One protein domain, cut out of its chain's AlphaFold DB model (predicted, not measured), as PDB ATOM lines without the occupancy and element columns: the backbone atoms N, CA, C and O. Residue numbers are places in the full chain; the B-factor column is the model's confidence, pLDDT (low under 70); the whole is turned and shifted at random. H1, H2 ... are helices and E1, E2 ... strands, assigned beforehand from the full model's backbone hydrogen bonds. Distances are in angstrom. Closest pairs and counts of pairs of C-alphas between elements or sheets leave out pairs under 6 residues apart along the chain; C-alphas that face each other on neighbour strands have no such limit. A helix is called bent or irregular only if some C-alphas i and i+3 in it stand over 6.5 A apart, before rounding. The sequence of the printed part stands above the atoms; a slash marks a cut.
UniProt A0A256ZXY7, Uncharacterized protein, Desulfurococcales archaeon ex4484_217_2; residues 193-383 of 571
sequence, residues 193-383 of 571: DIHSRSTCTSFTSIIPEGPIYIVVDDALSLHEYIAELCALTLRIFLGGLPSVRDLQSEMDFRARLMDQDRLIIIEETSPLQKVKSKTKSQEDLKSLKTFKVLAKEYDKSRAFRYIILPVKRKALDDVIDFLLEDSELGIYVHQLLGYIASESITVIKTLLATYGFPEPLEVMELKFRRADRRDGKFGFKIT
ATOM      1  N   ASP A 193     -13.826  32.855 -29.433       58.25
ATOM      2  CA  ASP A 193     -12.541  32.881 -30.130       58.25
ATOM      3  C   ASP A 193     -12.741  32.369 -31.560       58.25
ATOM      4  O   ASP A 193     -13.094  31.201 -31.781       58.25
ATOM      5  N   ILE A 194     -12.526  33.255 -32.537       59.72
ATOM      6  CA  ILE A 194     -12.490  32.864 -33.941       59.72
ATOM      7  C   ILE A 194     -11.241  32.028 -34.149       59.72
ATOM      8  O   ILE A 194     -10.112  32.459 -33.906       59.72
ATOM      9  N   HIS A 195     -11.451  30.820 -34.652       59.00
ATOM     10  CA  HIS A 195     -10.365  29.933 -34.988       59.00
ATOM     11  C   HIS A 195      -9.486  30.565 -36.072       59.00
ATOM     12  O   HIS A 195      -9.995  31.005 -37.105       59.00
ATOM     13  N   SER A 196      -8.167  30.563 -35.880       59.75
ATOM     14  CA  SER A 196      -7.199  31.248 -36.756       59.75
ATOM     15  C   SER A 196      -7.205  30.761 -38.210       59.75
ATOM     16  O   SER A 196      -6.735  31.464 -39.100       59.75
ATOM     17  N   ARG A 197      -7.754  29.566 -38.453       61.06
ATOM     18  CA  ARG A 197      -7.928  28.952 -39.781       61.06
ATOM     19  C   ARG A 197      -9.274  29.261 -40.458       61.06
ATOM     20  O   ARG A 197      -9.578  28.677 -41.493       61.06
ATOM     21  N   SER A 198     -10.095  30.143 -39.887       63.50
ATOM     22  CA  SER A 198     -11.346  30.597 -40.514       63.50
ATOM     23  C   SER A 198     -11.057  31.403 -41.783       63.50
ATOM     24  O   SER A 198     -10.118  32.198 -41.814       63.50
ATOM     25  N   THR A 199     -11.872  31.241 -42.829       67.12
ATOM     26  CA  THR A 199     -11.751  32.071 -44.044       67.12
ATOM     27  C   THR A 199     -12.431  33.427 -43.879       67.12
ATOM     28  O   THR A 199     -12.069  34.392 -44.551       67.12
ATOM     29  N   CYS A 200     -13.390  33.519 -42.955       65.31
ATOM     30  CA  CYS A 200     -14.033  34.759 -42.543       65.31
ATOM     31  C   CYS A 200     -13.431  35.260 -41.220       65.31
ATOM     32  O   CYS A 200     -13.160  34.472 -40.317       65.31
ATOM     33  N   THR A 201     -13.254  36.577 -41.089       64.75
ATOM     34  CA  THR A 201     -12.614  37.200 -39.913       64.75
ATOM     35  C   THR A 201     -13.598  37.620 -38.824       64.75
ATOM     36  O   THR A 201     -13.169  38.053 -37.764       64.75
ATOM     37  N   SER A 202     -14.903  37.582 -39.099       67.50
ATOM     38  CA  SER A 202     -15.970  37.946 -38.154       67.50
ATOM     39  C   SER A 202     -17.327  37.447 -38.626       67.50
ATOM     40  O   SER A 202     -17.556  37.334 -39.837       67.50
ATOM     41  N   PHE A 203     -18.274  37.293 -37.698       68.56
ATOM     42  CA  PHE A 203     -19.674  37.041 -38.056       68.56
ATOM     43  C   PHE A 203     -20.255  38.161 -38.953       68.56
ATOM     44  O   PHE A 203     -21.095  37.930 -39.819       68.56
ATOM     45  N   THR A 204     -19.768  39.395 -38.791       65.56
ATOM     46  CA  THR A 204     -20.190  40.569 -39.574       65.56
ATOM     47  C   THR A 204     -19.554  40.682 -40.962       65.56
ATOM     48  O   THR A 204     -20.013  41.487 -41.766       65.56
ATOM     49  N   SER A 205     -18.506  39.906 -41.252       69.44
ATOM     50  CA  SER A 205     -17.792  39.917 -42.545       69.44
ATOM     51  C   SER A 205     -18.384  38.966 -43.589       69.44
ATOM     52  O   SER A 205     -17.892  38.898 -44.713       69.44
ATOM     53  N   ILE A 206     -19.427  38.227 -43.213       75.19
ATOM     54  CA  ILE A 206     -20.054  37.209 -44.049       75.19
ATOM     55  C   ILE A 206     -20.747  37.865 -45.243       75.19
ATOM     56  O   ILE A 206     -21.541  38.797 -45.099       75.19
ATOM     57  N   ILE A 207     -20.489  37.328 -46.432       78.38
ATOM     58  CA  ILE A 207     -21.198  37.702 -47.650       78.38
ATOM     59  C   ILE A 207     -22.517  36.917 -47.665       78.38
ATOM     60  O   ILE A 207     -22.480  35.685 -47.588       78.38
ATOM     61  N   PRO A 208     -23.689  37.573 -47.784       81.50
ATOM     62  CA  PRO A 208     -24.989  36.909 -47.727       81.50
ATOM     63  C   PRO A 208     -25.336  36.169 -49.036       81.50
ATOM     64  O   PRO A 208     -26.402  36.363 -49.622       81.50
ATOM     65  N   GLU A 209     -24.427  35.316 -49.510       82.44
ATOM     66  CA  GLU A 209     -24.548  34.503 -50.718       82.44
ATOM     67  C   GLU A 209     -23.940  33.110 -50.490       82.44
ATOM     68  O   GLU A 209     -22.836  32.975 -49.965       82.44
ATOM     69  N   GLY A 210     -24.657  32.069 -50.925       87.81
ATOM     70  CA  GLY A 210     -24.188  30.687 -50.824       87.81
ATOM     71  C   GLY A 210     -24.183  30.104 -49.401       87.81
ATOM     72  O   GLY A 210     -24.717  30.708 -48.463       87.81
ATOM     73  N   PRO A 211     -23.641  28.883 -49.250       93.25
ATOM     74  CA  PRO A 211     -23.523  28.227 -47.957       93.25
ATOM     75  C   PRO A 211     -22.384  28.818 -47.125       93.25
ATOM     76  O   PRO A 211     -21.272  29.008 -47.616       93.25
ATOM     77  N   ILE A 212     -22.663  29.044 -45.844       93.69
ATOM     78  CA  ILE A 212     -21.656  29.374 -44.838       93.69
ATOM     79  C   ILE A 212     -21.575  28.234 -43.842       93.69
ATOM     80  O   ILE A 212     -22.569  27.872 -43.208       93.69
ATOM     81  N   TYR A 213     -20.379  27.683 -43.714       94.00
ATOM     82  CA  TYR A 213     -20.083  26.604 -42.796       94.00
ATOM     83  C   TYR A 213     -19.565  27.180 -41.487       94.00
ATOM     84  O   TYR A 213     -18.745  28.098 -41.475       94.00
ATOM     85  N   ILE A 214     -20.050  26.637 -40.379       93.06
ATOM     86  CA  ILE A 214     -19.616  27.026 -39.047       93.06
ATOM     87  C   ILE A 214     -19.245  25.764 -38.282       93.06
ATOM     88  O   ILE A 214     -20.118  24.973 -37.938       93.06
ATOM     89  N   VAL A 215     -17.958  25.579 -38.015       92.81
ATOM     90  CA  VAL A 215     -17.461  24.520 -37.134       92.81
ATOM     91  C   VAL A 215     -17.382  25.097 -35.735       92.81
ATOM     92  O   VAL A 215     -16.708  26.097 -35.508       92.81
ATOM     93  N   VAL A 216     -18.099  24.500 -34.796       89.75
ATOM     94  CA  VAL A 216     -18.233  25.051 -33.449       89.75
ATOM     95  C   VAL A 216     -17.929  23.981 -32.421       89.75
ATOM     96  O   VAL A 216     -18.373  22.845 -32.559       89.75
ATOM     97  N   ASP A 217     -17.170  24.349 -31.395       85.75
ATOM     98  CA  ASP A 217     -16.961  23.498 -30.231       85.75
ATOM     99  C   ASP A 217     -18.313  23.121 -29.599       85.75
ATOM    100  O   ASP A 217     -19.149  23.983 -29.314       85.75
ATOM    101  N   ASP A 218     -18.561  21.826 -29.414       84.44
ATOM    102  CA  ASP A 218     -19.792  21.324 -28.805       84.44
ATOM    103  C   ASP A 218     -19.845  21.559 -27.285       84.44
ATOM    104  O   ASP A 218     -20.923  21.451 -26.682       84.44
ATOM    105  N   ALA A 219     -18.720  21.970 -26.683       78.81
ATOM    106  CA  ALA A 219     -18.628  22.379 -25.292       78.81
ATOM    107  C   ALA A 219     -19.689  23.428 -24.926       78.81
ATOM    108  O   ALA A 219     -19.992  24.364 -25.673       78.81
ATOM    109  N   LEU A 220     -20.289  23.239 -23.747       74.50
ATOM    110  CA  LEU A 220     -21.351  24.089 -23.208       74.50
ATOM    111  C   LEU A 220     -22.534  24.292 -24.171       74.50
ATOM    112  O   LEU A 220     -23.298  25.228 -23.989       74.50
ATOM    113  N   SER A 221     -22.732  23.452 -25.189       78.31
ATOM    114  CA  SER A 221     -23.771  23.658 -26.208       78.31
ATOM    115  C   SER A 221     -23.647  24.988 -26.975       78.31
ATOM    116  O   SER A 221     -24.664  25.544 -27.387       78.31
ATOM    117  N   LEU A 222     -22.430  25.517 -27.181       80.88
ATOM    118  CA  LEU A 222     -22.180  26.802 -27.869       80.88
ATOM    119  C   LEU A 222     -22.905  26.936 -29.218       80.88
ATOM    120  O   LEU A 222     -23.370  28.020 -29.574       80.88
ATOM    121  N   HIS A 223     -23.065  25.826 -29.937       85.44
ATOM    122  CA  HIS A 223     -23.827  25.765 -31.183       85.44
ATOM    123  C   HIS A 223     -25.256  26.329 -31.073       85.44
ATOM    124  O   HIS A 223     -25.749  26.876 -32.055       85.44
ATOM    125  N   GLU A 224     -25.909  26.262 -29.907       85.44
ATOM    126  CA  GLU A 224     -27.238  26.854 -29.686       85.44
ATOM    127  C   GLU A 224     -27.210  28.382 -29.775       85.44
ATOM    128  O   GLU A 224     -28.054  28.990 -30.436       85.44
ATOM    129  N   TYR A 225     -26.203  29.013 -29.169       84.50
ATOM    130  CA  TYR A 225     -26.026  30.460 -29.254       84.50
ATOM    131  C   TYR A 225     -25.667  30.899 -30.674       84.50
ATOM    132  O   TYR A 225     -26.269  31.834 -31.207       84.50
ATOM    133  N   ILE A 226     -24.749  30.175 -31.322       87.31
ATOM    134  CA  ILE A 226     -24.401  30.402 -32.731       87.31
ATOM    135  C   ILE A 226     -25.637  30.273 -33.624       87.31
ATOM    136  O   ILE A 226     -25.837  31.106 -34.507       87.31
ATOM    137  N   ALA A 227     -26.498  29.282 -33.387       90.06
ATOM    138  CA  ALA A 227     -27.730  29.106 -34.146       90.06
ATOM    139  C   ALA A 227     -28.690  30.296 -33.988       90.06
ATOM    140  O   ALA A 227     -29.286  30.726 -34.978       90.06
ATOM    141  N   GLU A 228     -28.810  30.879 -32.790       87.88
ATOM    142  CA  GLU A 228     -29.597  32.103 -32.582       87.88
ATOM    143  C   GLU A 228     -28.994  33.319 -33.306       87.88
ATOM    144  O   GLU A 228     -29.735  34.089 -33.926       87.88
ATOM    145  N   LEU A 229     -27.665  33.476 -33.305       87.88
ATOM    146  CA  LEU A 229     -26.983  34.531 -34.071       87.88
ATOM    147  C   LEU A 229     -27.171  34.353 -35.588       87.88
ATOM    148  O   LEU A 229     -27.484  35.306 -36.309       87.88
ATOM    149  N   CYS A 230     -27.064  33.121 -36.086       90.19
ATOM    150  CA  CYS A 230     -27.332  32.772 -37.481       90.19
ATOM    151  C   CYS A 230     -28.781  33.074 -37.872       90.19
ATOM    152  O   CYS A 230     -29.038  33.691 -38.907       90.19
ATOM    153  N   ALA A 231     -29.742  32.699 -37.024       89.81
ATOM    154  CA  ALA A 231     -31.148  33.005 -37.249       89.81
ATOM    155  C   ALA A 231     -31.398  34.521 -37.300       89.81
ATOM    156  O   ALA A 231     -32.111  35.008 -38.182       89.81
ATOM    157  N   LEU A 232     -30.779  35.277 -36.390       88.44
ATOM    158  CA  LEU A 232     -30.876  36.732 -36.353       88.44
ATOM    159  C   LEU A 232     -30.327  37.378 -37.630       88.44
ATOM    160  O   LEU A 232     -30.975  38.247 -38.212       88.44
ATOM    161  N   THR A 233     -29.160  36.946 -38.103       88.25
ATOM    162  CA  THR A 233     -28.555  37.517 -39.315       88.25
ATOM    163  C   THR A 233     -29.307  37.150 -40.582       88.25
ATOM    164  O   THR A 233     -29.572  38.034 -41.396       88.25
ATOM    165  N   LEU A 234     -29.779  35.907 -40.714       88.56
ATOM    166  CA  LEU A 234     -30.708  35.532 -41.785       88.56
ATOM    167  C   LEU A 234     -31.927  36.460 -41.801       88.56
ATOM    168  O   LEU A 234     -32.360  36.899 -42.868       88.56
ATOM    169  N   ARG A 235     -32.454  36.823 -40.628       86.38
ATOM    170  CA  ARG A 235     -33.584  37.750 -40.514       86.38
ATOM    171  C   ARG A 235     -33.266  39.176 -40.955       86.38
ATOM    172  O   ARG A 235     -34.110  39.829 -41.572       86.38
ATOM    173  N   ILE A 236     -32.080  39.671 -40.617       86.06
ATOM    174  CA  ILE A 236     -31.612  41.006 -41.007       86.06
ATOM    175  C   ILE A 236     -31.477  41.091 -42.533       86.06
ATOM    176  O   ILE A 236     -32.039  41.998 -43.150       86.06
ATOM    177  N   PHE A 237     -30.831  40.102 -43.155       82.69
ATOM    178  CA  PHE A 237     -30.476  40.157 -44.575       82.69
ATOM    179  C   PHE A 237     -31.587  39.707 -45.539       82.69
ATOM    180  O   PHE A 237     -31.736  40.304 -46.604       82.69
ATOM    181  N   LEU A 238     -32.393  38.684 -45.218       75.31
ATOM    182  CA  LEU A 238     -33.246  38.030 -46.230       75.31
ATOM    183  C   LEU A 238     -34.468  38.833 -46.707       75.31
ATOM    184  O   LEU A 238     -35.134  38.393 -47.640       75.31
ATOM    185  N   GLY A 239     -34.781  40.001 -46.139       58.59
ATOM    186  CA  GLY A 239     -35.652  41.005 -46.789       58.59
ATOM    187  C   GLY A 239     -37.110  40.627 -47.101       58.59
ATOM    188  O   GLY A 239     -37.844  41.468 -47.614       58.59
ATOM    189  N   GLY A 240     -37.541  39.389 -46.850       50.31
ATOM    190  CA  GLY A 240     -38.761  38.834 -47.446       50.31
ATOM    191  C   GLY A 240     -39.372  37.646 -46.709       50.31
ATOM    192  O   GLY A 240     -40.275  37.001 -47.239       50.31
ATOM    193  N   LEU A 241     -38.914  37.357 -45.490       54.81
ATOM    194  CA  LEU A 241     -39.660  36.490 -44.580       54.81
ATOM    195  C   LEU A 241     -40.834  37.301 -44.011       54.81
ATOM    196  O   LEU A 241     -40.657  38.497 -43.762       54.81
ATOM    197  N   PRO A 242     -42.038  36.712 -43.861       53.94
ATOM    198  CA  PRO A 242     -43.194  37.452 -43.373       53.94
ATOM    199  C   PRO A 242     -42.832  38.149 -42.065       53.94
ATOM    200  O   PRO A 242     -42.267  37.518 -41.168       53.94
ATOM    201  N   SER A 243     -43.142  39.450 -41.977       62.38
ATOM    202  CA  SER A 243     -42.983  40.206 -40.737       62.38
ATOM    203  C   SER A 243     -43.632  39.392 -39.633       62.38
ATOM    204  O   SER A 243     -44.803  39.017 -39.743       62.38
ATOM    205  N   VAL A 244     -42.879  39.091 -38.589       68.88
ATOM    206  CA  VAL A 244     -43.447  38.430 -37.430       68.88
ATOM    207  C   VAL A 244     -44.535  39.338 -36.858       68.88
ATOM    208  O   VAL A 244     -44.248  40.464 -36.446       68.88
ATOM    209  N   ARG A 245     -45.784  38.870 -36.900       75.75
ATOM    210  CA  ARG A 245     -46.962  39.660 -36.513       75.75
ATOM    211  C   ARG A 245     -47.313  39.523 -35.036       75.75
ATOM    212  O   ARG A 245     -48.021  40.369 -34.503       75.75
ATOM    213  N   ASP A 246     -46.809  38.484 -34.384       82.44
ATOM    214  CA  ASP A 246     -47.135  38.127 -33.010       82.44
ATOM    215  C   ASP A 246     -45.918  37.525 -32.289       82.44
ATOM    216  O   ASP A 246     -44.938  37.124 -32.919       82.44
ATOM    217  N   LEU A 247     -45.993  37.463 -30.960       83.38
ATOM    218  CA  LEU A 247     -44.928  36.945 -30.103       83.38
ATOM    219  C   LEU A 247     -44.549  35.491 -30.427       83.38
ATOM    220  O   LEU A 247     -43.366  35.163 -30.447       83.38
ATOM    221  N   GLN A 248     -45.523  34.619 -30.694       85.25
ATOM    222  CA  GLN A 248     -45.258  33.197 -30.933       85.25
ATOM    223  C   GLN A 248     -44.467  33.011 -32.231       85.25
ATOM    224  O   GLN A 248     -43.447  32.332 -32.268       85.25
ATOM    225  N   SER A 249     -44.869  33.727 -33.278       78.06
ATOM    226  CA  SER A 249     -44.148  33.806 -34.540       78.06
ATOM    227  C   SER A 249     -42.719  34.363 -34.380       78.06
ATOM    228  O   SER A 249     -41.855  34.019 -35.185       78.06
ATOM    229  N   GLU A 250     -42.452  35.208 -33.371       80.50
ATOM    230  CA  GLU A 250     -41.110  35.747 -33.058       80.50
ATOM    231  C   GLU A 250     -40.233  34.673 -32.426       80.50
ATOM    232  O   GLU A 250     -39.065  34.514 -32.791       80.50
ATOM    233  N   MET A 251     -40.819  33.922 -31.495       81.62
ATOM    234  CA  MET A 251     -40.163  32.828 -30.786       81.62
ATOM    235  C   MET A 251     -39.836  31.670 -31.740       81.62
ATOM    236  O   MET A 251     -38.704  31.185 -31.740       81.62
ATOM    237  N   ASP A 252     -40.764  31.321 -32.634       84.88
ATOM    238  CA  ASP A 252     -40.646  30.185 -33.561       84.88
ATOM    239  C   ASP A 252     -39.838  30.496 -34.831       84.88
ATOM    240  O   ASP A 252     -39.674  29.643 -35.705       84.88
ATOM    241  N   PHE A 253     -39.326  31.722 -34.976       84.50
ATOM    242  CA  PHE A 253     -38.662  32.157 -36.206       84.50
ATOM    243  C   PHE A 253     -37.466  31.270 -36.591       84.50
ATOM    244  O   PHE A 253     -37.270  30.981 -37.772       84.50
ATOM    245  N   ARG A 254     -36.697  30.790 -35.603       88.19
ATOM    246  CA  ARG A 254     -35.581  29.858 -35.829       88.19
ATOM    247  C   ARG A 254     -36.061  28.542 -36.443       88.19
ATOM    248  O   ARG A 254     -35.486  28.113 -37.437       88.19
ATOM    249  N   ALA A 255     -37.127  27.947 -35.909       87.31
ATOM    250  CA  ALA A 255     -37.682  26.697 -36.428       87.31
ATOM    251  C   ALA A 255     -38.109  26.846 -37.897       87.31
ATOM    252  O   ALA A 255     -37.753  26.025 -38.733       87.31
ATOM    253  N   ARG A 256     -38.737  27.976 -38.256       86.94
ATOM    254  CA  ARG A 256     -39.117  28.261 -39.652       86.94
ATOM    255  C   ARG A 256     -37.923  28.346 -40.605       86.94
ATOM    256  O   ARG A 256     -38.064  28.020 -41.778       86.94
ATOM    257  N   LEU A 257     -36.771  28.835 -40.140       88.94
ATOM    258  CA  LEU A 257     -35.548  28.858 -40.948       88.94
ATOM    259  C   LEU A 257     -34.971  27.455 -41.142       88.94
ATOM    260  O   LEU A 257     -34.420  27.180 -42.208       88.94
ATOM    261  N   MET A 258     -35.108  26.593 -40.133       89.31
ATOM    262  CA  MET A 258     -34.726  25.186 -40.231       89.31
ATOM    263  C   MET A 258     -35.631  24.449 -41.222       89.31
ATOM    264  O   MET A 258     -35.117  23.824 -42.141       89.31
ATOM    265  N   ASP A 259     -36.952  24.647 -41.151       88.06
ATOM    266  CA  ASP A 259     -37.923  24.074 -42.101       88.06
ATOM    267  C   ASP A 259     -37.688  24.508 -43.562       88.06
ATOM    268  O   ASP A 259     -38.173  23.879 -44.501       88.06
ATOM    269  N   GLN A 260     -36.986  25.626 -43.767       87.25
ATOM    270  CA  GLN A 260     -36.658  26.182 -45.081       87.25
ATOM    271  C   GLN A 260     -35.235  25.850 -45.553       87.25
ATOM    272  O   GLN A 260     -34.788  26.428 -46.549       87.25
ATOM    273  N   ASP A 261     -34.501  24.994 -44.834       89.56
ATOM    274  CA  ASP A 261     -33.091  24.663 -45.090       89.56
ATOM    275  C   ASP A 261     -32.177  25.905 -45.181       89.56
ATOM    276  O   ASP A 261     -31.178  25.933 -45.912       89.56
ATOM    277  N   ARG A 262     -32.535  26.975 -44.456       90.75
ATOM    278  CA  ARG A 262     -31.742  28.212 -44.338       90.75
ATOM    279  C   ARG A 262     -30.793  28.169 -43.154       90.75
ATOM    280  O   ARG A 262     -29.736  28.789 -43.203       90.75
ATOM    281  N   LEU A 263     -31.174  27.450 -42.107       93.62
ATOM    282  CA  LEU A 263     -30.353  27.185 -40.939       93.62
ATOM    283  C   LEU A 263     -30.328  25.678 -40.719       93.62
ATOM    284  O   LEU A 263     -31.364  25.083 -40.446       93.62
ATOM    285  N   ILE A 264     -29.161  25.069 -40.853       94.88
ATOM    286  CA  ILE A 264     -28.984  23.622 -40.762       94.88
ATOM    287  C   ILE A 264     -28.009  23.354 -39.623       94.88
ATOM    288  O   ILE A 264     -26.936  23.949 -39.582       94.88
ATOM    289  N   ILE A 265     -28.378  22.462 -38.708       93.44
ATOM    290  CA  ILE A 265     -27.494  21.965 -37.650       93.44
ATOM    291  C   ILE A 265     -27.300  20.478 -37.919       93.44
ATOM    292  O   ILE A 265     -28.269  19.721 -37.931       93.44
ATOM    293  N   ILE A 266     -26.064  20.062 -38.182       92.19
ATOM    294  CA  ILE A 266     -25.739  18.646 -38.364       92.19
ATOM    295  C   ILE A 266     -25.311  18.105 -37.007       92.19
ATOM    296  O   ILE A 266     -24.167  18.289 -36.617       92.19
ATOM    297  N   GLU A 267     -26.230  17.480 -36.272       83.12
ATOM    298  CA  GLU A 267     -25.951  16.974 -34.919       83.12
ATOM    299  C   GLU A 267     -25.031  15.743 -34.925       83.12
ATOM    300  O   GLU A 267     -24.154  15.609 -34.074       83.12
ATOM    301  N   GLU A 268     -25.185  14.857 -35.913       83.62
ATOM    302  CA  GLU A 268     -24.350  13.661 -36.056       83.62
ATOM    303  C   GLU A 268     -23.050  13.988 -36.803       83.62
ATOM    304  O   GLU A 268     -22.934  13.822 -38.020       83.62
ATOM    305  N   THR A 269     -22.055  14.484 -36.067       86.50
ATOM    306  CA  THR A 269     -20.736  14.829 -36.618       86.50
ATOM    307  C   THR A 269     -19.663  13.774 -36.356       86.50
ATOM    308  O   THR A 269     -18.513  13.985 -36.747       86.50
ATOM    309  N   SER A 270     -19.990  12.620 -35.756       86.75
ATOM    310  CA  SER A 270     -19.008  11.557 -35.475       86.75
ATOM    311  C   SER A 270     -18.181  11.152 -36.708       86.75
ATOM    312  O   SER A 270     -16.956  11.056 -36.582       86.75
ATOM    313  N   PRO A 271     -18.766  11.008 -37.919       87.69
ATOM    314  CA  PRO A 271     -17.984  10.710 -39.120       87.69
ATOM    315  C   PRO A 271     -16.988  11.820 -39.486       87.69
ATOM    316  O   PRO A 271     -15.853  11.527 -39.865       87.69
ATOM    317  N   LEU A 272     -17.385  13.091 -39.337       86.81
ATOM    318  CA  LEU A 272     -16.527  14.255 -39.599       86.81
ATOM    319  C   LEU A 272     -15.362  14.308 -38.605       86.81
ATOM    320  O   LEU A 272     -14.214  14.491 -38.998       86.81
ATOM    321  N   GLN A 273     -15.630  14.041 -37.326       89.81
ATOM    322  CA  GLN A 273     -14.614  14.041 -36.268       89.81
ATOM    323  C   GLN A 273     -13.559  12.931 -36.424       89.81
ATOM    324  O   GLN A 273     -12.519  12.968 -35.769       89.81
ATOM    325  N   LYS A 274     -13.801  11.934 -37.285       88.38
ATOM    326  CA  LYS A 274     -12.869  10.836 -37.585       88.38
ATOM    327  C   LYS A 274     -12.172  10.993 -38.937       88.38
ATOM    328  O   LYS A 274     -11.563  10.032 -39.410       88.38
ATOM    329  N   VAL A 275     -12.219  12.160 -39.583       86.25
ATOM    330  CA  VAL A 275     -11.634  12.338 -40.925       86.25
ATOM    331  C   VAL A 275     -10.147  11.968 -40.993       86.25
ATOM    332  O   VAL A 275      -9.736  11.359 -41.980       86.25
ATOM    333  N   LYS A 276      -9.342  12.239 -39.961       85.00
ATOM    334  CA  LYS A 276      -7.923  11.827 -39.930       85.00
ATOM    335  C   LYS A 276      -7.682  10.468 -39.253       85.00
ATOM    336  O   LYS A 276      -6.553   9.985 -39.217       85.00
ATOM    337  N   SER A 277      -8.732   9.808 -38.755       83.56
ATOM    338  CA  SER A 277      -8.629   8.481 -38.135       83.56
ATOM    339  C   SER A 277      -8.240   7.415 -39.162       83.56
ATOM    340  O   SER A 277      -8.818   7.345 -40.250       83.56
ATOM    341  N   LYS A 278      -7.302   6.535 -38.788       77.88
ATOM    342  CA  LYS A 278      -6.940   5.341 -39.575       77.88
ATOM    343  C   LYS A 278      -8.024   4.259 -39.532       77.88
ATOM    344  O   LYS A 278      -8.131   3.455 -40.449       77.88
ATOM    345  N   THR A 279      -8.847   4.255 -38.487       76.06
ATOM    346  CA  THR A 279      -9.967   3.329 -38.293       76.06
ATOM    347  C   THR A 279     -11.277   4.068 -38.545       76.06
ATOM    348  O   THR A 279     -11.822   4.701 -37.636       76.06
ATOM    349  N   LYS A 280     -11.757   4.019 -39.793       84.38
ATOM    350  CA  LYS A 280     -13.087   4.496 -40.208       84.38
ATOM    351  C   LYS A 280     -13.960   3.292 -40.531       84.38
ATOM    352  O   LYS A 280     -13.510   2.390 -41.238       84.38
ATOM    353  N   SER A 281     -15.192   3.274 -40.038       88.38
ATOM    354  CA  SER A 281     -16.150   2.247 -40.446       88.38
ATOM    355  C   SER A 281     -16.615   2.487 -41.892       88.38
ATOM    356  O   SER A 281     -16.473   3.585 -42.441       88.38
ATOM    357  N   GLN A 282     -17.207   1.472 -42.527       86.94
ATOM    358  CA  GLN A 282     -17.869   1.664 -43.827       86.94
ATOM    359  C   GLN A 282     -19.000   2.700 -43.747       86.94
ATOM    360  O   GLN A 282     -19.248   3.430 -44.707       86.94
ATOM    361  N   GLU A 283     -19.664   2.786 -42.596       87.81
ATOM    362  CA  GLU A 283     -20.708   3.769 -42.329       87.81
ATOM    363  C   GLU A 283     -20.143   5.193 -42.233       87.81
ATOM    364  O   GLU A 283     -20.683   6.091 -42.875       87.81
ATOM    365  N   ASP A 284     -19.002   5.387 -41.556       88.06
ATOM    366  CA  ASP A 284     -18.309   6.681 -41.495       88.06
ATOM    367  C   ASP A 284     -17.969   7.172 -42.922       88.06
ATOM    368  O   ASP A 284     -18.252   8.315 -43.286       88.06
ATOM    369  N   LEU A 285     -17.427   6.288 -43.773       87.50
ATOM    370  CA  LEU A 285     -17.099   6.605 -45.171       87.50
ATOM    371  C   LEU A 285     -18.338   6.965 -46.003       87.50
ATOM    372  O   LEU A 285     -18.302   7.905 -46.803       87.50
ATOM    373  N   LYS A 286     -19.444   6.237 -45.816       90.81
ATOM    374  CA  LYS A 286     -20.715   6.521 -46.492       90.81
ATOM    375  C   LYS A 286     -21.266   7.885 -46.077       90.81
ATOM    376  O   LYS A 286     -21.682   8.651 -46.945       90.81
ATOM    377  N   SER A 287     -21.238   8.209 -44.788       89.06
ATOM    378  CA  SER A 287     -21.704   9.494 -44.259       89.06
ATOM    379  C   SER A 287     -20.864  10.664 -44.768       89.06
ATOM    380  O   SER A 287     -21.426  11.657 -45.228       89.06
ATOM    381  N   LEU A 288     -19.534  10.522 -44.804       90.69
ATOM    382  CA  LEU A 288     -18.643  11.529 -45.394       90.69
ATOM    383  C   LEU A 288     -18.937  11.751 -46.883       90.69
ATOM    384  O   LEU A 288     -19.019  12.891 -47.336       90.69
ATOM    385  N   LYS A 289     -19.165  10.676 -47.647       91.81
ATOM    386  CA  LYS A 289     -19.542  10.779 -49.063       91.81
ATOM    387  C   LYS A 289     -20.884  11.494 -49.247       91.81
ATOM    388  O   LYS A 289     -21.001  12.344 -50.126       91.81
ATOM    389  N   THR A 290     -21.877  11.188 -48.411       92.81
ATOM    390  CA  THR A 290     -23.176  11.880 -48.412       92.81
ATOM    391  C   THR A 290     -23.010  13.368 -48.104       92.81
ATOM    392  O   THR A 290     -23.565  14.201 -48.818       92.81
ATOM    393  N   PHE A 291     -22.196  13.717 -47.106       93.31
ATOM    394  CA  PHE A 291     -21.922  15.109 -46.761       93.31
ATOM    395  C   PHE A 291     -21.292  15.884 -47.928       93.31
ATOM    396  O   PHE A 291     -21.739  16.988 -48.237       93.31
ATOM    397  N   LYS A 292     -20.333  15.288 -48.651       93.56
ATOM    398  CA  LYS A 292     -19.748  15.899 -49.861       93.56
ATOM    399  C   LYS A 292     -20.789  16.174 -50.951       93.56
ATOM    400  O   LYS A 292     -20.760  17.228 -51.585       93.56
ATOM    401  N   VAL A 293     -21.726  15.246 -51.166       94.25
ATOM    402  CA  VAL A 293     -22.831  15.435 -52.124       94.25
ATOM    403  C   VAL A 293     -23.721  16.602 -51.696       94.25
ATOM    404  O   VAL A 293     -23.999  17.474 -52.519       94.25
ATOM    405  N   LEU A 294     -24.099  16.665 -50.417       92.69
ATOM    406  CA  LEU A 294     -24.916  17.754 -49.875       92.69
ATOM    407  C   LEU A 294     -24.216  19.110 -49.990       92.69
ATOM    408  O   LEU A 294     -24.829  20.075 -50.439       92.69
ATOM    409  N   ALA A 295     -22.924  19.188 -49.667       92.12
ATOM    410  CA  ALA A 295     -22.155  20.423 -49.791       92.12
ATOM    411  C   ALA A 295     -22.168  20.973 -51.226       92.12
ATOM    412  O   ALA A 295     -22.428  22.155 -51.452       92.12
ATOM    413  N   LYS A 296     -22.005  20.085 -52.212       93.81
ATOM    414  CA  LYS A 296     -22.118  20.429 -53.632       93.81
ATOM    415  C   LYS A 296     -23.522  20.899 -54.022       93.81
ATOM    416  O   LYS A 296     -23.661  21.766 -54.883       93.81
ATOM    417  N   GLU A 297     -24.574  20.322 -53.451       92.88
ATOM    418  CA  GLU A 297     -25.954  20.770 -53.684       92.88
ATOM    419  C   GLU A 297     -26.228  22.143 -53.065       92.88
ATOM    420  O   GLU A 297     -26.851  23.001 -53.699       92.88
ATOM    421  N   TYR A 298     -25.720  22.377 -51.855       92.81
ATOM    422  CA  TYR A 298     -25.838  23.657 -51.170       92.81
ATOM    423  C   TYR A 298     -25.143  24.774 -51.941       92.81
ATOM    424  O   TYR A 298     -25.775  25.805 -52.189       92.81
ATOM    425  N   ASP A 299     -23.913  24.557 -52.404       90.25
ATOM    426  CA  ASP A 299     -23.204  25.530 -53.237       90.25
ATOM    427  C   ASP A 299     -23.962  25.828 -54.543       90.25
ATOM    428  O   ASP A 299     -24.278  26.985 -54.838       90.25
ATOM    429  N   LYS A 300     -24.400  24.787 -55.268       89.88
ATOM    430  CA  LYS A 300     -25.184  24.938 -56.510       89.88
ATOM    431  C   LYS A 300     -26.454  25.759 -56.336       89.88
ATOM    432  O   LYS A 300     -26.866  26.454 -57.263       89.88
ATOM    433  N   SER A 301     -27.102  25.661 -55.176       88.25
ATOM    434  CA  SER A 301     -28.316  26.429 -54.895       88.25
ATOM    435  C   SER A 301     -28.057  27.934 -54.782       88.25
ATOM    436  O   SER A 301     -28.998  28.718 -54.919       88.25
ATOM    437  N   ARG A 302     -26.809  28.327 -54.466       87.44
ATOM    438  CA  ARG A 302     -26.366  29.694 -54.137       87.44
ATOM    439  C   ARG A 302     -27.207  30.379 -53.054       87.44
ATOM    440  O   ARG A 302     -27.116  31.588 -52.846       87.44
ATOM    441  N   ALA A 303     -28.039  29.621 -52.343       87.50
ATOM    442  CA  ALA A 303     -28.947  30.161 -51.354       87.50
ATOM    443  C   ALA A 303     -28.164  30.500 -50.088       87.50
ATOM    444  O   ALA A 303     -27.526  29.614 -49.524       87.50
ATOM    445  N   PHE A 304     -28.280  31.749 -49.630       89.56
ATOM    446  CA  PHE A 304     -27.751  32.183 -48.339       89.56
ATOM    447  C   PHE A 304     -28.312  31.301 -47.220       89.56
ATOM    448  O   PHE A 304     -29.532  31.299 -46.990       89.56
ATOM    449  N   ARG A 305     -27.432  30.503 -46.608       92.50
ATOM    450  CA  ARG A 305     -27.757  29.531 -45.561       92.50
ATOM    451  C   ARG A 305     -26.570  29.319 -44.626       92.50
ATOM    452  O   ARG A 305     -25.425  29.391 -45.065       92.50
ATOM    453  N   TYR A 306     -26.861  28.977 -43.380       95.12
ATOM    454  CA  TYR A 306     -25.863  28.564 -42.397       95.12
ATOM    455  C   TYR A 306     -25.914  27.057 -42.174       95.12
ATOM    456  O   TYR A 306     -26.997  26.486 -42.039       95.12
ATOM    457  N   ILE A 307     -24.741  26.433 -42.120       95.69
ATOM    458  CA  ILE A 307     -24.543  25.010 -41.843       95.69
ATOM    459  C   ILE A 307     -23.633  24.915 -40.622       95.69
ATOM    460  O   ILE A 307     -22.437  25.179 -40.709       95.69
ATOM    461  N   ILE A 308     -24.214  24.566 -39.482       95.38
ATOM    462  CA  ILE A 308     -23.533  24.485 -38.193       95.38
ATOM    463  C   ILE A 308     -23.130  23.034 -37.943       95.38
ATOM    464  O   ILE A 308     -23.953  22.121 -38.040       95.38
ATOM    465  N   LEU A 309     -21.857  22.843 -37.612       95.31
ATOM    466  CA  LEU A 309     -21.201  21.567 -37.360       95.31
ATOM    467  C   LEU A 309     -20.653  21.579 -35.924       95.31
ATOM    468  O   LEU A 309     -19.516  22.014 -35.711       95.31
ATOM    469  N   PRO A 310     -21.443  21.148 -34.925       93.00
ATOM    470  CA  PRO A 310     -20.965  20.977 -33.559       93.00
ATOM    471  C   PRO A 310     -19.968  19.820 -33.501       93.00
ATOM    472  O   PRO A 310     -20.286  18.702 -33.909       93.00
ATOM    473  N   VAL A 311     -18.755  20.065 -33.019       92.31
ATOM    474  CA  VAL A 311     -17.684  19.064 -32.949       92.31
ATOM    475  C   VAL A 311     -16.948  19.163 -31.626       92.31
ATOM    476  O   VAL A 311     -16.828  20.240 -31.054       92.31
ATOM    477  N   LYS A 312     -16.376  18.048 -31.165       90.06
ATOM    478  CA  LYS A 312     -15.514  18.073 -29.980       90.06
ATOM    479  C   LYS A 312     -14.304  18.959 -30.233       90.06
ATOM    480  O   LYS A 312     -13.659  18.813 -31.272       90.06
ATOM    481  N   ARG A 313     -13.905  19.749 -29.232       87.00
ATOM    482  CA  ARG A 313     -12.699  20.598 -29.244       87.00
ATOM    483  C   ARG A 313     -11.483  19.971 -29.939       87.00
ATOM    484  O   ARG A 313     -10.880  20.591 -30.805       87.00
ATOM    485  N   LYS A 314     -11.148  18.723 -29.594       89.62
ATOM    486  CA  LYS A 314      -9.985  17.991 -30.134       89.62
ATOM    487  C   LYS A 314     -10.057  17.660 -31.630       89.62
ATOM    488  O   LYS A 314      -9.041  17.310 -32.210       89.62
ATOM    489  N   ALA A 315     -11.250  17.688 -32.217       91.06
ATOM    490  CA  ALA A 315     -11.498  17.381 -33.624       91.06
ATOM    491  C   ALA A 315     -11.752  18.647 -34.460       91.06
ATOM    492  O   ALA A 315     -11.971  18.543 -35.663       91.06
ATOM    493  N   LEU A 316     -11.751  19.831 -33.838       89.75
ATOM    494  CA  LEU A 316     -12.107  21.090 -34.488       89.75
ATOM    495  C   LEU A 316     -11.150  21.433 -35.637       89.75
ATOM    496  O   LEU A 316     -11.614  21.674 -36.750       89.75
ATOM    497  N   ASP A 317      -9.838  21.356 -35.395       89.81
ATOM    498  CA  ASP A 317      -8.808  21.546 -36.426       89.81
ATOM    499  C   ASP A 317      -8.958  20.551 -37.574       89.81
ATOM    500  O   ASP A 317      -8.986  20.929 -38.741       89.81
ATOM    501  N   ASP A 318      -9.126  19.271 -37.246       91.75
ATOM    502  CA  ASP A 318      -9.220  18.207 -38.243       91.75
ATOM    503  C   ASP A 318     -10.439  18.362 -39.158       91.75
ATOM    504  O   ASP A 318     -10.356  18.063 -40.351       91.75
ATOM    505  N   VAL A 319     -11.562  18.834 -38.614       93.31
ATOM    506  CA  VAL A 319     -12.780  19.095 -39.387       93.31
ATOM    507  C   VAL A 319     -12.641  20.363 -40.225       93.31
ATOM    508  O   VAL A 319     -13.073  20.361 -41.375       93.31
ATOM    509  N   ILE A 320     -12.024  21.424 -39.700       91.88
ATOM    510  CA  ILE A 320     -11.744  22.639 -40.480       91.88
ATOM    511  C   ILE A 320     -10.830  22.311 -41.665       91.88
ATOM    512  O   ILE A 320     -11.169  22.649 -42.799       91.88
ATOM    513  N   ASP A 321      -9.735  21.589 -41.425       91.12
ATOM    514  CA  ASP A 321      -8.798  21.166 -42.469       91.12
ATOM    515  C   ASP A 321      -9.511  20.320 -43.525       91.12
ATOM    516  O   ASP A 321      -9.364  20.552 -44.719       91.12
ATOM    517  N   PHE A 322     -10.361  19.380 -43.107       92.38
ATOM    518  CA  PHE A 322     -11.159  18.582 -44.035       92.38
ATOM    519  C   PHE A 322     -12.057  19.431 -44.940       92.38
ATOM    520  O   PHE A 322     -12.141  19.175 -46.139       92.38
ATOM    521  N   LEU A 323     -12.745  20.421 -44.369       92.38
ATOM    522  CA  LEU A 323     -13.660  21.283 -45.116       92.38
ATOM    523  C   LEU A 323     -12.927  22.159 -46.133       92.38
ATOM    524  O   LEU A 323     -13.506  22.456 -47.174       92.38
ATOM    525  N   LEU A 324     -11.692  22.571 -45.842       90.31
ATOM    526  CA  LEU A 324     -10.912  23.470 -46.695       90.31
ATOM    527  C   LEU A 324     -10.019  22.732 -47.701       90.31
ATOM    528  O   LEU A 324      -9.890  23.177 -48.841       90.31
ATOM    529  N   GLU A 325      -9.399  21.626 -47.294       90.38
ATOM    530  CA  GLU A 325      -8.299  20.987 -48.027       90.38
ATOM    531  C   GLU A 325      -8.719  19.734 -48.807       90.38
ATOM    532  O   GLU A 325      -7.996  19.301 -49.707       90.38
ATOM    533  N   ASP A 326      -9.878  19.132 -48.512       92.38
ATOM    534  CA  ASP A 326     -10.337  17.959 -49.261       92.38
ATOM    535  C   ASP A 326     -10.618  18.323 -50.727       92.38
ATOM    536  O   ASP A 326     -11.433  19.194 -51.036       92.38
ATOM    537  N   SER A 327      -9.970  17.610 -51.651       87.75
ATOM    538  CA  SER A 327      -9.981  17.925 -53.085       87.75
ATOM    539  C   SER A 327     -11.364  17.872 -53.741       87.75
ATOM    540  O   SER A 327     -11.566  18.468 -54.797       87.75
ATOM    541  N   GLU A 328     -12.314  17.136 -53.158       89.31
ATOM    542  CA  GLU A 328     -13.678  17.010 -53.684       89.31
ATOM    543  C   GLU A 328     -14.665  17.976 -53.016       89.31
ATOM    544  O   GLU A 328     -15.765  18.168 -53.536       89.31
ATOM    545  N   LEU A 329     -14.301  18.552 -51.867       90.38
ATOM    546  CA  LEU A 329     -15.186  19.340 -51.010       90.38
ATOM    547  C   LEU A 329     -14.773  20.808 -50.911       90.38
ATOM    548  O   LEU A 329     -15.642  21.671 -51.014       90.38
ATOM    549  N   GLY A 330     -13.478  21.093 -50.752       87.06
ATOM    550  CA  GLY A 330     -12.957  22.434 -50.467       87.06
ATOM    551  C   GLY A 330     -13.359  23.480 -51.503       87.06
ATOM    552  O   GLY A 330     -13.649  24.623 -51.164       87.06
ATOM    553  N   ILE A 331     -13.519  23.070 -52.766       88.94
ATOM    554  CA  ILE A 331     -13.999  23.945 -53.847       88.94
ATOM    555  C   ILE A 331     -15.443  24.444 -53.663       88.94
ATOM    556  O   ILE A 331     -15.836  25.372 -54.362       88.94
ATOM    557  N   TYR A 332     -16.227  23.833 -52.770       89.88
ATOM    558  CA  TYR A 332     -17.621  24.185 -52.470       89.88
ATOM    559  C   TYR A 332     -17.783  24.889 -51.110       89.88
ATOM    560  O   TYR A 332     -18.877  25.346 -50.775       89.88
ATOM    561  N   VAL A 333     -16.712  24.988 -50.313       87.94
ATOM    562  CA  VAL A 333     -16.707  25.626 -48.988       87.94
ATOM    563  C   VAL A 333     -16.028  26.990 -49.098       87.94
ATOM    564  O   VAL A 333     -14.840  27.152 -48.844       87.94
ATOM    565  N   HIS A 334     -16.792  28.000 -49.514       84.38
ATOM    566  CA  HIS A 334     -16.251  29.345 -49.743       84.38
ATOM    567  C   HIS A 334     -16.169  30.207 -48.477       84.38
ATOM    568  O   HIS A 334     -15.305  31.076 -48.376       84.38
ATOM    569  N   GLN A 335     -17.072  29.984 -47.519       90.62
ATOM    570  CA  GLN A 335     -17.164  30.755 -46.280       90.62
ATOM    571  C   GLN A 335     -17.196  29.793 -45.092       90.62
ATOM    572  O   GLN A 335     -18.127  28.993 -44.972       90.62
ATOM    573  N   LEU A 336     -16.171  29.868 -44.240       90.12
ATOM    574  CA  LEU A 336     -15.988  29.008 -43.077       90.12
ATOM    575  C   LEU A 336     -15.618  29.838 -41.844       90.12
ATOM    576  O   LEU A 336     -14.675  30.633 -41.879       90.12
ATOM    577  N   LEU A 337     -16.332  29.592 -40.749       88.94
ATOM    578  CA  LEU A 337     -16.044  30.120 -39.418       88.94
ATOM    579  C   LEU A 337     -15.776  28.966 -38.450       88.94
ATOM    580  O   LEU A 337     -16.537  28.002 -38.406       88.94
ATOM    581  N   GLY A 338     -14.705  29.071 -37.671       86.81
ATOM    582  CA  GLY A 338     -14.425  28.192 -36.542       86.81
ATOM    583  C   GLY A 338     -14.659  28.927 -35.225       86.81
ATOM    584  O   GLY A 338     -14.133  30.023 -35.055       86.81
ATOM    585  N   TYR A 339     -15.406  28.332 -34.299       84.50
ATOM    586  CA  TYR A 339     -15.759  28.949 -33.020       84.50
ATOM    587  C   TYR A 339     -15.472  28.037 -31.835       84.50
ATOM    588  O   TYR A 339     -15.749  26.838 -31.871       84.50
ATOM    589  N   ILE A 340     -14.951  28.630 -30.766       78.56
ATOM    590  CA  ILE A 340     -14.531  27.923 -29.559       78.56
ATOM    591  C   ILE A 340     -15.266  28.506 -28.359       78.56
ATOM    592  O   ILE A 340     -15.415  29.724 -28.248       78.56
ATOM    593  N   ALA A 341     -15.713  27.640 -27.450       71.25
ATOM    594  CA  ALA A 341     -16.303  28.088 -26.199       71.25
ATOM    595  C   ALA A 341     -15.237  28.748 -25.316       71.25
ATOM    596  O   ALA A 341     -14.217  28.142 -24.991       71.25
ATOM    597  N   SER A 342     -15.498  29.989 -24.906       67.62
ATOM    598  CA  SER A 342     -14.775  30.641 -23.819       67.62
ATOM    599  C   SER A 342     -15.543  30.428 -22.515       67.62
ATOM    600  O   SER A 342     -16.753  30.638 -22.457       67.62
ATOM    601  N   GLU A 343     -14.850  30.037 -21.449       60.66
ATOM    602  CA  GLU A 343     -15.429  29.931 -20.099       60.66
ATOM    603  C   GLU A 343     -15.364  31.265 -19.329       60.66
ATOM    604  O   GLU A 343     -15.626  31.331 -18.128       60.66
ATOM    605  N   SER A 344     -15.012  32.358 -20.014       66.12
ATOM    606  CA  SER A 344     -14.854  33.668 -19.394       66.12
ATOM    607  C   SER A 344     -16.184  34.258 -18.915       66.12
ATOM    608  O   SER A 344     -17.225  34.156 -19.571       66.12
ATOM    609  N   ILE A 345     -16.125  35.008 -17.811       73.69
ATOM    610  CA  ILE A 345     -17.195  35.903 -17.342       73.69
ATOM    611  C   ILE A 345     -17.731  36.821 -18.458       73.69
ATOM    612  O   ILE A 345     -18.898  37.221 -18.435       73.69
ATOM    613  N   THR A 346     -16.903  37.118 -19.463       73.56
ATOM    614  CA  THR A 346     -17.264  37.878 -20.663       73.56
ATOM    615  C   THR A 346     -18.451  37.262 -21.407       73.56
ATOM    616  O   THR A 346     -19.337  37.999 -21.836       73.56
ATOM    617  N   VAL A 347     -18.552  35.930 -21.479       77.38
ATOM    618  CA  VAL A 347     -19.687  35.242 -22.115       77.38
ATOM    619  C   VAL A 347     -20.992  35.541 -21.392       77.38
ATOM    620  O   VAL A 347     -21.983  35.935 -22.007       77.38
ATOM    621  N   ILE A 348     -20.986  35.412 -20.066       82.50
ATOM    622  CA  ILE A 348     -22.167  35.642 -19.229       82.50
ATOM    623  C   ILE A 348     -22.630  37.093 -19.361       82.50
ATOM    624  O   ILE A 348     -23.818  37.361 -19.562       82.50
ATOM    625  N   LYS A 349     -21.683  38.035 -19.299       85.94
ATOM    626  CA  LYS A 349     -21.959  39.461 -19.480       85.94
ATOM    627  C   LYS A 349     -22.549  39.771 -20.852       85.94
ATOM    628  O   LYS A 349     -23.508  40.538 -20.933       85.94
ATOM    629  N   THR A 350     -22.006  39.175 -21.910       85.00
ATOM    630  CA  THR A 350     -22.520  39.373 -23.264       85.00
ATOM    631  C   THR A 350     -23.923  38.826 -23.400       85.00
ATOM    632  O   THR A 350     -24.787  39.556 -23.863       85.00
ATOM    633  N   LEU A 351     -24.202  37.607 -22.934       86.94
ATOM    634  CA  LEU A 351     -25.551  37.039 -22.993       86.94
ATOM    635  C   LEU A 351     -26.570  37.893 -22.232       86.94
ATOM    636  O   LEU A 351     -27.670  38.135 -22.734       86.94
ATOM    637  N   LEU A 352     -26.195  38.406 -21.058       91.25
ATOM    638  CA  LEU A 352     -27.007  39.378 -20.327       91.25
ATOM    639  C   LEU A 352     -27.281  40.621 -21.174       91.25
ATOM    640  O   LEU A 352     -28.440  40.992 -21.343       91.25
ATOM    641  N   ALA A 353     -26.245  41.238 -21.742       93.06
ATOM    642  CA  ALA A 353     -26.402  42.422 -22.578       93.06
ATOM    643  C   ALA A 353     -27.247  42.138 -23.833       93.06
ATOM    644  O   ALA A 353     -28.127  42.935 -24.161       93.06
ATOM    645  N   THR A 354     -27.039  40.997 -24.499       91.19
ATOM    646  CA  THR A 354     -27.762  40.547 -25.700       91.19
ATOM    647  C   THR A 354     -29.254  40.413 -25.451       91.19
ATOM    648  O   THR A 354     -30.037  40.755 -26.331       91.19
ATOM    649  N   TYR A 355     -29.672  39.976 -24.266       93.44
ATOM    650  CA  TYR A 355     -31.088  39.769 -23.950       93.44
ATOM    651  C   TYR A 355     -31.643  40.796 -22.957       93.44
ATOM    652  O   TYR A 355     -32.644  40.551 -22.288       93.44
ATOM    653  N   GLY A 356     -31.019  41.974 -22.884       95.44
ATOM    654  CA  GLY A 356     -31.568  43.128 -22.175       95.44
ATOM    655  C   GLY A 356     -31.496  43.052 -20.657       95.44
ATOM    656  O   GLY A 356     -32.341  43.636 -19.991       95.44
ATOM    657  N   PHE A 357     -30.498  42.368 -20.107       96.06
ATOM    658  CA  PHE A 357     -30.278  42.215 -18.668       96.06
ATOM    659  C   PHE A 357     -31.523  41.678 -17.942       96.06
ATOM    660  O   PHE A 357     -32.046  42.344 -17.049       96.06
ATOM    661  N   PRO A 358     -32.038  40.493 -18.321       93.50
ATOM    662  CA  PRO A 358     -33.294  39.978 -17.777       93.50
ATOM    663  C   PRO A 358     -33.169  39.526 -16.313       93.50
ATOM    664  O   PRO A 358     -34.174  39.410 -15.616       93.50
ATOM    665  N   GLU A 359     -31.946  39.283 -15.837       91.56
ATOM    666  CA  GLU A 359     -31.646  38.743 -14.510       91.56
ATOM    667  C   GLU A 359     -30.382  39.390 -13.904       91.56
ATOM    668  O   GLU A 359     -29.577  39.963 -14.649       91.56
ATOM    669  N   PRO A 360     -30.178  39.299 -12.572       92.81
ATOM    670  CA  PRO A 360     -28.933  39.718 -11.931       92.81
ATOM    671  C   PRO A 360     -27.725  38.908 -12.420       92.81
ATOM    672  O   PRO A 360     -27.843  37.714 -12.717       92.81
ATOM    673  N   LEU A 361     -26.544  39.536 -12.435       90.81
ATOM    674  CA  LEU A 361     -25.300  38.899 -12.879       90.81
ATOM    675  C   LEU A 361     -24.959  37.669 -12.031       90.81
ATOM    676  O   LEU A 361     -24.631  36.618 -12.570       90.81
ATOM    677  N   GLU A 362     -25.125  37.768 -10.717       90.56
ATOM    678  CA  GLU A 362     -24.796  36.714  -9.758       90.56
ATOM    679  C   GLU A 362     -25.684  35.474  -9.954       90.56
ATOM    680  O   GLU A 362     -25.230  34.336  -9.828       90.56
ATOM    681  N   VAL A 363     -26.956  35.683 -10.315       89.81
ATOM    682  CA  VAL A 363     -27.894  34.595 -10.633       89.81
ATOM    683  C   VAL A 363     -27.464  33.888 -11.914       89.81
ATOM    684  O   VAL A 363     -27.451  32.657 -11.961       89.81
ATOM    685  N   MET A 364     -27.069  34.652 -12.933       86.56
ATOM    686  CA  MET A 364     -26.571  34.097 -14.189       86.56
ATOM    687  C   MET A 364     -25.262  33.328 -14.008       86.56
ATOM    688  O   MET A 364     -25.141  32.211 -14.509       86.56
ATOM    689  N   GLU A 365     -24.319  33.855 -13.229       85.56
ATOM    690  CA  GLU A 365     -23.091  33.142 -12.866       85.56
ATOM    691  C   GLU A 365     -23.382  31.813 -12.168       85.56
ATOM    692  O   GLU A 365     -22.803  30.783 -12.515       85.56
ATOM    693  N   LEU A 366     -24.317  31.801 -11.215       83.62
ATOM    694  CA  LEU A 366     -24.732  30.574 -10.536       83.62
ATOM    695  C   LEU A 366     -25.362  29.561 -11.499       83.62
ATOM    696  O   LEU A 366     -25.112  28.362 -11.352       83.62
ATOM    697  N   LYS A 367     -26.162  30.008 -12.476       81.38
ATOM    698  CA  LYS A 367     -26.743  29.130 -13.506       81.38
ATOM    699  C   LYS A 367     -25.656  28.493 -14.369       81.38
ATOM    700  O   LYS A 367     -25.665  27.274 -14.517       81.38
ATOM    701  N   PHE A 368     -24.687  29.277 -14.844       76.38
ATOM    702  CA  PHE A 368     -23.549  28.772 -15.619       76.38
ATOM    703  C   PHE A 368     -22.676  27.799 -14.809       76.38
ATOM    704  O   PHE A 368     -22.405  26.696 -15.272       76.38
ATOM    705  N   ARG A 369     -22.333  28.119 -13.552       75.88
ATOM    706  CA  ARG A 369     -21.559  27.209 -12.678       75.88
ATOM    707  C   ARG A 369     -22.289  25.900 -12.358       75.88
ATOM    708  O   ARG A 369     -21.656  24.878 -12.114       75.88
ATOM    709  N   ARG A 370     -23.625  25.919 -12.278       73.19
ATOM    710  CA  ARG A 370     -24.434  24.711 -12.029       73.19
ATOM    711  C   ARG A 370     -24.617  23.868 -13.285       73.19
ATOM    712  O   ARG A 370     -24.722  22.649 -13.155       73.19
ATOM    713  N   ALA A 371     -24.647  24.504 -14.454       64.88
ATOM    714  CA  ALA A 371     -24.773  23.837 -15.744       64.88
ATOM    715  C   ALA A 371     -23.636  22.844 -16.003       64.88
ATOM    716  O   ALA A 371     -23.860  21.768 -16.555       64.88
ATOM    717  N   ASP A 372     -22.450  23.202 -15.522       57.09
ATOM    718  CA  ASP A 372     -21.216  22.426 -15.595       57.09
ATOM    719  C   ASP A 372     -21.280  21.098 -14.808       57.09
ATOM    720  O   ASP A 372     -20.664  20.102 -15.168       57.09
ATOM    721  N   ARG A 373     -22.094  21.021 -13.742       53.44
ATOM    722  CA  ARG A 373     -21.981  19.935 -12.747       53.44
ATOM    723  C   ARG A 373     -23.001  18.807 -12.837       53.44
ATOM    724  O   ARG A 373     -22.820  17.824 -12.124       53.44
ATOM    725  N   ARG A 374     -24.101  18.944 -13.590       48.31
ATOM    726  CA  ARG A 374     -25.221  17.981 -13.469       48.31
ATOM    727  C   ARG A 374     -25.543  17.143 -14.698       48.31
ATOM    728  O   ARG A 374     -25.913  16.006 -14.478       48.31
ATOM    729  N   ASP A 375     -25.356  17.621 -15.934       43.88
ATOM    730  CA  ASP A 375     -25.774  16.837 -17.121       43.88
ATOM    731  C   ASP A 375     -25.031  17.153 -18.439       43.88
ATOM    732  O   ASP A 375     -25.402  16.628 -19.488       43.88
ATOM    733  N   GLY A 376     -24.045  18.062 -18.462       48.69
ATOM    734  CA  GLY A 376     -23.354  18.473 -19.703       48.69
ATOM    735  C   GLY A 376     -24.250  19.115 -20.786       48.69
ATOM    736  O   GLY A 376     -23.770  19.457 -21.861       48.69
ATOM    737  N   LYS A 377     -25.553  19.292 -20.517       46.44
ATOM    738  CA  LYS A 377     -26.592  19.740 -21.470       46.44
ATOM    739  C   LYS A 377     -27.244  21.082 -21.112       46.44
ATOM    740  O   LYS A 377     -28.214  21.488 -21.749       46.44
ATOM    741  N   PHE A 378     -26.752  21.761 -20.077       50.72
ATOM    742  CA  PHE A 378     -27.386  22.961 -19.513       50.72
ATOM    743  C   PHE A 378     -26.659  24.273 -19.879       50.72
ATOM    744  O   PHE A 378     -26.930  25.302 -19.275       50.72
ATOM    745  N   GLY A 379     -25.726  24.255 -20.840       61.06
ATOM    746  CA  GLY A 379     -24.915  25.424 -21.210       61.06
ATOM    747  C   GLY A 379     -25.688  26.511 -21.980       61.06
ATOM    748  O   GLY A 379     -26.749  26.960 -21.557       61.06
ATOM    749  N   PHE A 380     -25.197  26.947 -23.139       65.62
ATOM    750  CA  PHE A 380     -25.806  27.955 -24.016       65.62
ATOM    751  C   PHE A 380     -27.253  27.647 -24.451       65.62
ATOM    752  O   PHE A 380     -27.903  28.514 -25.023       65.62
ATOM    753  N   LYS A 381     -27.840  26.498 -24.099       70.62
ATOM    754  CA  LYS A 381     -29.301  26.305 -24.124       70.62
ATOM    755  C   LYS A 381     -30.059  27.371 -23.310       70.62
ATOM    756  O   LYS A 381     -31.167  27.746 -23.685       70.62
ATOM    757  N   ILE A 382     -29.425  27.945 -22.279       78.44
ATOM    758  CA  ILE A 382     -29.934  29.110 -21.537       78.44
ATOM    759  C   ILE A 382     -30.215  30.321 -22.441       78.44
ATOM    760  O   ILE A 382     -31.031  31.168 -22.095       78.44
ATOM    761  N   THR A 383     -29.588  30.417 -23.620       81.50
ATOM    762  CA  THR A 383     -29.841  31.513 -24.572       81.50
ATOM    763  C   THR A 383     -31.278  31.526 -25.084       81.50
ATOM    764  O   THR A 383     -31.863  32.602 -25.211       81.50
TER     765      THR A 383
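What this domain is: This is residues 193 to 383 of the 571 residues of an uncharacterized protein of Desulfurococcales archaeon ex4484_217_2 (UniProt A0A256ZXY7). A twisted sheet of four parallel strands, in the order E2, E3, E1, E4, makes the core of three layers, with H5 and H6 over one face and H1 over the other. H7 and H8 pack on each other as a small pair off the sheet, and residues 245 to 251, of which 247 to 251 belong to H2, stick out. The printed part has 191 residues, with eight named helices and four named strands in the order E1, H1, H2, H3, E2, H4, H5, E3, H6, E4, H7, H8; the class is mixed, helices and strands. The whole is compact, with a radius of gyration of the C-alphas of 17.4 A and spans of 50 by 42 by 29 A.

How they stand to each other: The printed part begins with residues 193 to 210, which hold no named element; of these, residues 193 to 194 pair antiparallel with residues 339 to 340 of E4, residues 335 to 341. E1, residues 211 to 217, is an inner strand, parallel to its neighbour E4 at 18 degrees, with N 215 and O 337 2.8 A apart, within hydrogen-bond range. On its other side E1 is parallel to E3, residues 305 to 311, at 23 degrees, with N 214 and O 307 at 2.8 A. H1, residues 219 to 237, is on the sheet; its closest C-alphas to E3 are those of His 223 and Pro 310, 6.1 A apart. H2, residues 247 to 251, is not on the sheet and touches no helix. H3, residues 253 to 259, only grazes the sheet with residues 254 to 258 and touches residues 228 to 231 of H1 alone, about perpendicular at 86 degrees, the closest C-alphas being those of Ala 231 and Arg 254, 5.6 A apart. E2, residues 263 to 265, is an edge strand parallel to E3 at 17 degrees, with N 264 and O 306 at 2.8 A. H4, residues 270 to 273, touches H5, residues 282 to 301, where the closest C-alphas are those of Pro 271 and Asp 284, 4.7 A apart. E2, H4, H5 and E3 form a strand-helix-strand unit, two parallel neighbour strands with helices between, and its crossover is right-handed. H6, residues 313 to 325, is on the face opposite to H1, at a height over the sheet of 9.0 A, along the strands at 4 degrees to E1 on the local plane. E3, H6 and E4 form a split unit, with E1 between the two strands, also right-handed. H7, residues 345 to 354, touches H8, residues 361 to 374, at a steep tilt of 63 degrees, opposite ways; their closest C-alphas are those of Ile 348 and Met 364, 6.9 A apart. Every O i to N i+4 pair is within hydrogen-bond range in H2, H3, H5 and H7, but 12 of 15 are in H1, 7 of 9 in H6 and 7 of 10 in H8; H4 is too short for such a pair.

Where its parts are: E1 begins at C-alpha 211, (-23.523, 28.227, -47.957), and measures 19.5 A; E3 measures 19.2 A and E4 20.3 A. H1 is 28.8 A long and irregular, with C-alphas 220 and 223 8.5 A apart; H6, 19.3 A, is irregular too, with C-alphas 314 and 317 7.3 A apart. H5 measures 29.1 A from C-alpha 282 at (-17.869, 1.664, -43.827). H7 measures 14.3 A, and H8, 20.9 A, ends at C-alpha 374, (-25.221, 17.981, -13.469).

The domain as a whole: The C-alphas of Arg 245 and Lys 278, the two farthest apart, are 52.8 A apart. The printed part has no cut, and no link is long. The mean pLDDT of the printed part is 82.7; residues 193 to 205, 239 to 244, 342 to 344 and 371 to 380 are under 70.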